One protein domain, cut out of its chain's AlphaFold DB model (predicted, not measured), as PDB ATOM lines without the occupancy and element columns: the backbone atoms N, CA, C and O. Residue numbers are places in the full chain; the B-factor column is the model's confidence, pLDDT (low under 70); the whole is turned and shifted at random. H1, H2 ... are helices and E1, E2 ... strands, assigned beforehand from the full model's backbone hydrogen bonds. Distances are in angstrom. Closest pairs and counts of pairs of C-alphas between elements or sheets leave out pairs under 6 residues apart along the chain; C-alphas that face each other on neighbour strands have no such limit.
ATOM      1  N   LEU A  65      45.444  -4.404 -30.753       92.75
ATOM      2  CA  LEU A  65      46.333  -4.811 -29.671       92.75
ATOM      3  C   LEU A  65      45.653  -5.848 -28.770       92.75
ATOM      4  O   LEU A  65      44.462  -5.710 -28.483       92.75
ATOM      5  N   PRO A  66      46.390  -6.869 -28.308       93.44
ATOM      6  CA  PRO A  66      45.902  -7.798 -27.303       93.44
ATOM      7  C   PRO A  66      46.032  -7.174 -25.906       93.44
ATOM      8  O   PRO A  66      47.132  -6.842 -25.470       93.44
ATOM      9  N   PHE A  67      44.913  -7.024 -25.204       92.00
ATOM     10  CA  PHE A  67      44.875  -6.649 -23.789       92.00
ATOM     11  C   PHE A  67      44.642  -7.883 -22.928       92.00
ATOM     12  O   PHE A  67      43.891  -8.770 -23.330       92.00
ATOM     13  N   GLN A  68      45.243  -7.941 -21.739       91.19
ATOM     14  CA  GLN A  68      44.966  -9.028 -20.798       91.19
ATOM     15  C   GLN A  68      43.512  -8.965 -20.328       91.19
ATOM     16  O   GLN A  68      42.919  -7.891 -20.286       91.19
ATOM     17  N   GLU A  69      42.942 -10.104 -19.938       88.75
ATOM     18  CA  GLU A  69      41.567 -10.188 -19.426       88.75
ATOM     19  C   GLU A  69      41.267  -9.163 -18.324       88.75
ATOM     20  O   GLU A  69      40.247  -8.481 -18.388       88.75
ATOM     21  N   ALA A  70      42.174  -9.010 -17.355       88.19
ATOM     22  CA  ALA A  70      41.998  -8.073 -16.247       88.19
ATOM     23  C   ALA A  70      41.914  -6.609 -16.715       88.19
ATOM     24  O   ALA A  70      41.101  -5.847 -16.195       88.19
ATOM     25  N   ASP A  71      42.712  -6.235 -17.718       89.25
ATOM     26  CA  ASP A  71      42.693  -4.895 -18.304       89.25
ATOM     27  C   ASP A  71      41.452  -4.706 -19.181       89.25
ATOM     28  O   ASP A  71      40.717  -3.734 -19.039       89.25
ATOM     29  N   ALA A  72      41.173  -5.669 -20.062       87.81
ATOM     30  CA  ALA A  72      40.037  -5.626 -20.974       87.81
ATOM     31  C   ALA A  72      38.686  -5.564 -20.242       87.81
ATOM     32  O   ALA A  72      37.752  -4.957 -20.760       87.81
ATOM     33  N   ALA A  73      38.591  -6.131 -19.035       88.19
ATOM     34  CA  ALA A  73      37.384  -6.107 -18.209       88.19
ATOM     35  C   ALA A  73      36.977  -4.699 -17.735       88.19
ATOM     36  O   ALA A  73      35.802  -4.474 -17.454       88.19
ATOM     37  N   VAL A  74      37.924  -3.760 -17.642       90.00
ATOM     38  CA  VAL A  74      37.664  -2.370 -17.215       90.00
ATOM     39  C   VAL A  74      37.664  -1.374 -18.383       90.00
ATOM     40  O   VAL A  74      37.360  -0.187 -18.206       90.00
ATOM     41  N   LEU A  75      37.994  -1.841 -19.589       90.81
ATOM     42  CA  LEU A  75      37.988  -1.028 -20.796       90.81
ATOM     43  C   LEU A  75      36.573  -0.801 -21.319       90.81
ATOM     44  O   LEU A  75      35.726  -1.690 -21.326       90.81
ATOM     45  N   HIS A  76      36.353   0.397 -21.853       91.62
ATOM     46  CA  HIS A  76      35.093   0.770 -22.481       91.62
ATOM     47  C   HIS A  76      35.337   1.434 -23.844       91.62
ATOM     48  O   HIS A  76      36.272   2.233 -23.987       91.62
ATOM     49  N   PRO A  77      34.492   1.161 -24.856       92.75
ATOM     50  CA  PRO A  77      34.527   1.894 -26.115       92.75
ATOM     51  C   PRO A  77      34.418   3.405 -25.886       92.75
ATOM     52  O   PRO A  77      33.633   3.874 -25.066       92.75
ATOM     53  N   GLY A  78      35.207   4.180 -26.627       92.25
ATOM     54  CA  GLY A  78      35.246   5.638 -26.541       92.25
ATOM     55  C   GLY A  78      36.269   6.211 -25.558       92.25
ATOM     56  O   GLY A  78      36.509   7.423 -25.626       92.25
ATOM     57  N   GLN A  79      36.904   5.384 -24.715       93.06
ATOM     58  CA  GLN A  79      37.972   5.823 -23.810       93.06
ATOM     59  C   GLN A  79      39.146   6.449 -24.585       93.06
ATOM     60  O   GLN A  79      39.483   5.976 -25.680       93.06
ATOM     61  N   PRO A  80      39.755   7.523 -24.051       93.12
ATOM     62  CA  PRO A  80      40.927   8.137 -24.652       93.12
ATOM     63  C   PRO A  80      42.137   7.208 -24.527       93.12
ATOM     64  O   PRO A  80      42.378   6.604 -23.483       93.12
ATOM     65  N   VAL A  81      42.909   7.123 -25.605       94.19
ATOM     66  CA  VAL A  81      44.114   6.301 -25.681       94.19
ATOM     67  C   VAL A  81      45.285   7.160 -26.121       94.19
ATOM     68  O   VAL A  81      45.173   7.946 -27.063       94.19
ATOM     69  N   ARG A  82      46.434   6.975 -25.481       94.38
ATOM     70  CA  ARG A  82      47.706   7.547 -25.907       94.38
ATOM     71  C   ARG A  82      48.525   6.465 -26.606       94.38
ATOM     72  O   ARG A  82      48.907   5.473 -25.995       94.38
ATOM     73  N   LEU A  83      48.778   6.644 -27.900       93.00
ATOM     74  CA  LEU A  83      49.505   5.679 -28.723       93.00
ATOM     75  C   LEU A  83      50.941   6.149 -28.925       93.00
ATOM     76  O   LEU A  83      51.164   7.250 -29.422       93.00
ATOM     77  N   THR A  84      51.906   5.316 -28.551       92.75
ATOM     78  CA  THR A  84      53.340   5.601 -28.677       92.75
ATOM     79  C   THR A  84      53.971   4.656 -29.691       92.75
ATOM     80  O   THR A  84      53.724   3.450 -29.660       92.75
ATOM     81  N   PHE A  85      54.803   5.200 -30.577       91.88
ATOM     82  CA  PHE A  85      55.407   4.451 -31.677       91.88
ATOM     83  C   PHE A  85      56.920   4.352 -31.478       91.88
ATOM     84  O   PHE A  85      57.637   5.271 -31.864       91.88
ATOM     85  N   PRO A  86      57.453   3.253 -30.914       87.12
ATOM     86  CA  PRO A  86      58.896   3.113 -30.702       87.12
ATOM     87  C   PRO A  86      59.704   3.151 -32.009       87.12
ATOM     88  O   PRO A  86      60.873   3.524 -31.999       87.12
ATOM     89  N   ALA A  87      59.078   2.814 -33.142       87.25
ATOM     90  CA  ALA A  87      59.690   2.907 -34.466       87.25
ATOM     91  C   ALA A  87      59.932   4.357 -34.935       87.25
ATOM     92  O   ALA A  87      60.766   4.584 -35.811       87.25
ATOM     93  N   VAL A  88      59.217   5.339 -34.371       87.06
ATOM     94  CA  VAL A  88      59.364   6.759 -34.704       87.06
ATOM     95  C   VAL A  88      59.643   7.540 -33.415       87.06
ATOM     96  O   VAL A  88      58.722   7.812 -32.644       87.06
ATOM     97  N   ILE A 100      36.037  -3.643 -28.579       92.81
ATOM     98  CA  ILE A 100      36.669  -4.720 -27.820       92.81
ATOM     99  C   ILE A 100      36.057  -6.017 -28.343       92.81
ATOM    100  O   ILE A 100      34.833  -6.147 -28.396       92.81
ATOM    101  N   ALA A 101      36.889  -6.950 -28.798       91.81
ATOM    102  CA  ALA A 101      36.415  -8.239 -29.274       91.81
ATOM    103  C   ALA A 101      35.787  -9.022 -28.108       91.81
ATOM    104  O   ALA A 101      36.382  -9.070 -27.037       91.81
ATOM    105  N   PRO A 102      34.630  -9.679 -28.297       88.00
ATOM    106  CA  PRO A 102      33.991 -10.468 -27.240       88.00
ATOM    107  C   PRO A 102      34.681 -11.820 -26.997       88.00
ATOM    108  O   PRO A 102      34.356 -12.519 -26.042       88.00
ATOM    109  N   THR A 103      35.612 -12.207 -27.872       89.62
ATOM    110  CA  THR A 103      36.286 -13.505 -27.838       89.62
ATOM    111  C   THR A 103      37.720 -13.342 -27.355       89.62
ATOM    112  O   THR A 103      38.512 -12.636 -27.985       89.62
ATOM    113  N   ALA A 104      38.064 -14.050 -26.280       90.06
ATOM    114  CA  ALA A 104      39.436 -14.152 -25.806       90.06
ATOM    115  C   ALA A 104      40.261 -15.117 -26.669       90.06
ATOM    116  O   ALA A 104      39.771 -16.145 -27.138       90.06
ATOM    117  N   VAL A 105      41.547 -14.821 -26.812       91.25
ATOM    118  CA  VAL A 105      42.570 -15.728 -27.334       91.25
ATOM    119  C   VAL A 105      43.585 -16.023 -26.236       91.25
ATOM    120  O   VAL A 105      43.947 -15.138 -25.465       91.25
ATOM    121  N   SER A 106      44.060 -17.264 -26.144       89.56
ATOM    122  CA  SER A 106      45.124 -17.596 -25.194       89.56
ATOM    123  C   SER A 106      46.484 -17.358 -25.842       89.56
ATOM    124  O   SER A 106      46.847 -18.045 -26.797       89.56
ATOM    125  N   ILE A 107      47.232 -16.378 -25.335       84.75
ATOM    126  CA  ILE A 107      48.605 -16.082 -25.757       84.75
ATOM    127  C   ILE A 107      49.505 -16.447 -24.581       84.75
ATOM    128  O   ILE A 107      49.382 -15.874 -23.500       84.75
ATOM    129  N   SER A 108      50.373 -17.442 -24.767       84.44
ATOM    130  CA  SER A 108      51.256 -17.957 -23.706       84.44
ATOM    131  C   SER A 108      50.515 -18.402 -22.432       84.44
ATOM    132  O   SER A 108      51.018 -18.232 -21.326       84.44
ATOM    133  N   GLY A 109      49.309 -18.964 -22.579       84.75
ATOM    134  CA  GLY A 109      48.491 -19.429 -21.455       84.75
ATOM    135  C   GLY A 109      47.713 -18.327 -20.732       84.75
ATOM    136  O   GLY A 109      47.002 -18.630 -19.777       84.75
ATOM    137  N   VAL A 110      47.794 -17.075 -21.193       86.56
ATOM    138  CA  VAL A 110      47.049 -15.948 -20.621       86.56
ATOM    139  C   VAL A 110      45.923 -15.530 -21.565       86.56
ATOM    140  O   VAL A 110      46.115 -15.461 -22.782       86.56
ATOM    141  N   ALA A 111      44.729 -15.285 -21.023       90.38
ATOM    142  CA  ALA A 111      43.574 -14.838 -21.795       90.38
ATOM    143  C   ALA A 111      43.744 -13.372 -22.217       90.38
ATOM    144  O   ALA A 111      43.912 -12.482 -21.384       90.38
ATOM    145  N   ASN A 112      43.710 -13.138 -23.528       91.69
ATOM    146  CA  ASN A 112      43.880 -11.833 -24.147       91.69
ATOM    147  C   ASN A 112      42.666 -11.495 -25.011       91.69
ATOM    148  O   ASN A 112      42.176 -12.338 -25.756       91.69
ATOM    149  N   TYR A 113      42.224 -10.247 -24.970       93.19
ATOM    150  CA  TYR A 113      41.137  -9.724 -25.785       93.19
ATOM    151  C   TYR A 113      41.694  -8.743 -26.805       93.19
ATOM    152  O   TYR A 113      42.481  -7.854 -26.478       93.19
ATOM    153  N   TRP A 114      41.285  -8.898 -28.061       93.25
ATOM    154  CA  TRP A 114      41.674  -7.970 -29.114       93.25
ATOM    155  C   TRP A 114      40.903  -6.666 -28.969       93.25
ATOM    156  O   TRP A 114      39.676  -6.650 -29.039       93.25
ATOM    157  N   VAL A 115      41.626  -5.566 -28.802       94.00
ATOM    158  CA  VAL A 115      41.056  -4.224 -28.746       94.00
ATOM    159  C   VAL A 115      41.462  -3.470 -29.998       94.00
ATOM    160  O   VAL A 115      42.645  -3.342 -30.323       94.00
ATOM    161  N   THR A 116      40.457  -2.959 -30.696       94.06
ATOM    162  CA  THR A 116      40.619  -2.115 -31.872       94.06
ATOM    163  C   THR A 116      40.618  -0.664 -31.426       94.06
ATOM    164  O   THR A 116      39.653  -0.184 -30.828       94.06
TER     165      THR A 116
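AT A GLANCE: This is residues 65 to 88 and 100 to 116 of the 139 residues of a protein of Pseudonocardia eucalypti (UniProt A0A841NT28). A small, strongly twisted sheet of three strands, E1, E4 and E3, has the one-turn helix H1 packed over one face, and from this body an arm, residues 78 to 88 with strand E2 in it, sticks out free. E3 and E4 form a hairpin, E3 with a sharp bend in it, and E1 pairs along the other side of E4. The printed part has 41 residues, with one named helix and four named strands in the order E1, H1, E2, E3, E4; the sheet runs E1, E4, E3, all antiparallel, and the class is mostly strand. The whole is loose, with a radius of gyration of the C-alphas of 11.4 A, and spans 31 by 24 by 14 A.

HOW THE PARTS SIT: The printed part begins with E1, residues 65 to 68, an edge strand of the sheet. H1, residues 69 to 72, follows by a tight link. It is on the sheet at a height of 7.9 A. H1 lies only just over E4, residues 110 to 116, with 3 of its 4 C-alphas falling on that strand; their closest C-alphas, those of Glu 69 and Asn 112, are 5.5 A apart. H1 is too short for any O i to N i+4 pair; its one O i to N i+3 pair is within hydrogen-bond range. After a short link comes E2, residues 80 to 84, which pairs with no named strand and is apart from E1, H1 and E4. E3, residues 100 to 107, is the other edge strand and is apart from E2. E1 and E4 are antiparallel at 140 degrees, with N 67 and O 113 at 2.9 A and N 113 and O 67 at 2.8 A, within hydrogen-bond range. E3 and E4 form a hairpin, antiparallel at 142 degrees, with N 105 and O 112 at 2.8 A and N 101 and O 114 at 2.8 A, within hydrogen-bond range. E3 bends by 81 degrees at residue 103.

IN THESE COORDINATES: E1, residues 65 to 68, begins at C-alpha 65, (46.333, -4.811, -29.671). H1 holds residues 69 to 72, and E2, residues 80 to 84, is 13.3 A long. E3, residues 100 to 107, begins at C-alpha 100, (36.669, -4.720, -27.820), and is 16.6 A from first to last C-alpha. E4, residues 110 to 116, measures 19.0 A and ends at C-alpha 116, (40.619, -2.115, -31.872).

THE WHOLE: The two C-alphas farthest apart, those of Val 88 and Pro 102, are 31.6 A apart. Without residues 78 to 88, which stand free, the body spans 26 by 15 by 14 A. Residues 89 to 99 are not printed, and C-alphas 88 and 100 are 26.3 A apart across this cut. Of the links that are printed whole, none is long. The mean pLDDT of the printed part is 90.6, and no printed residue is under 70.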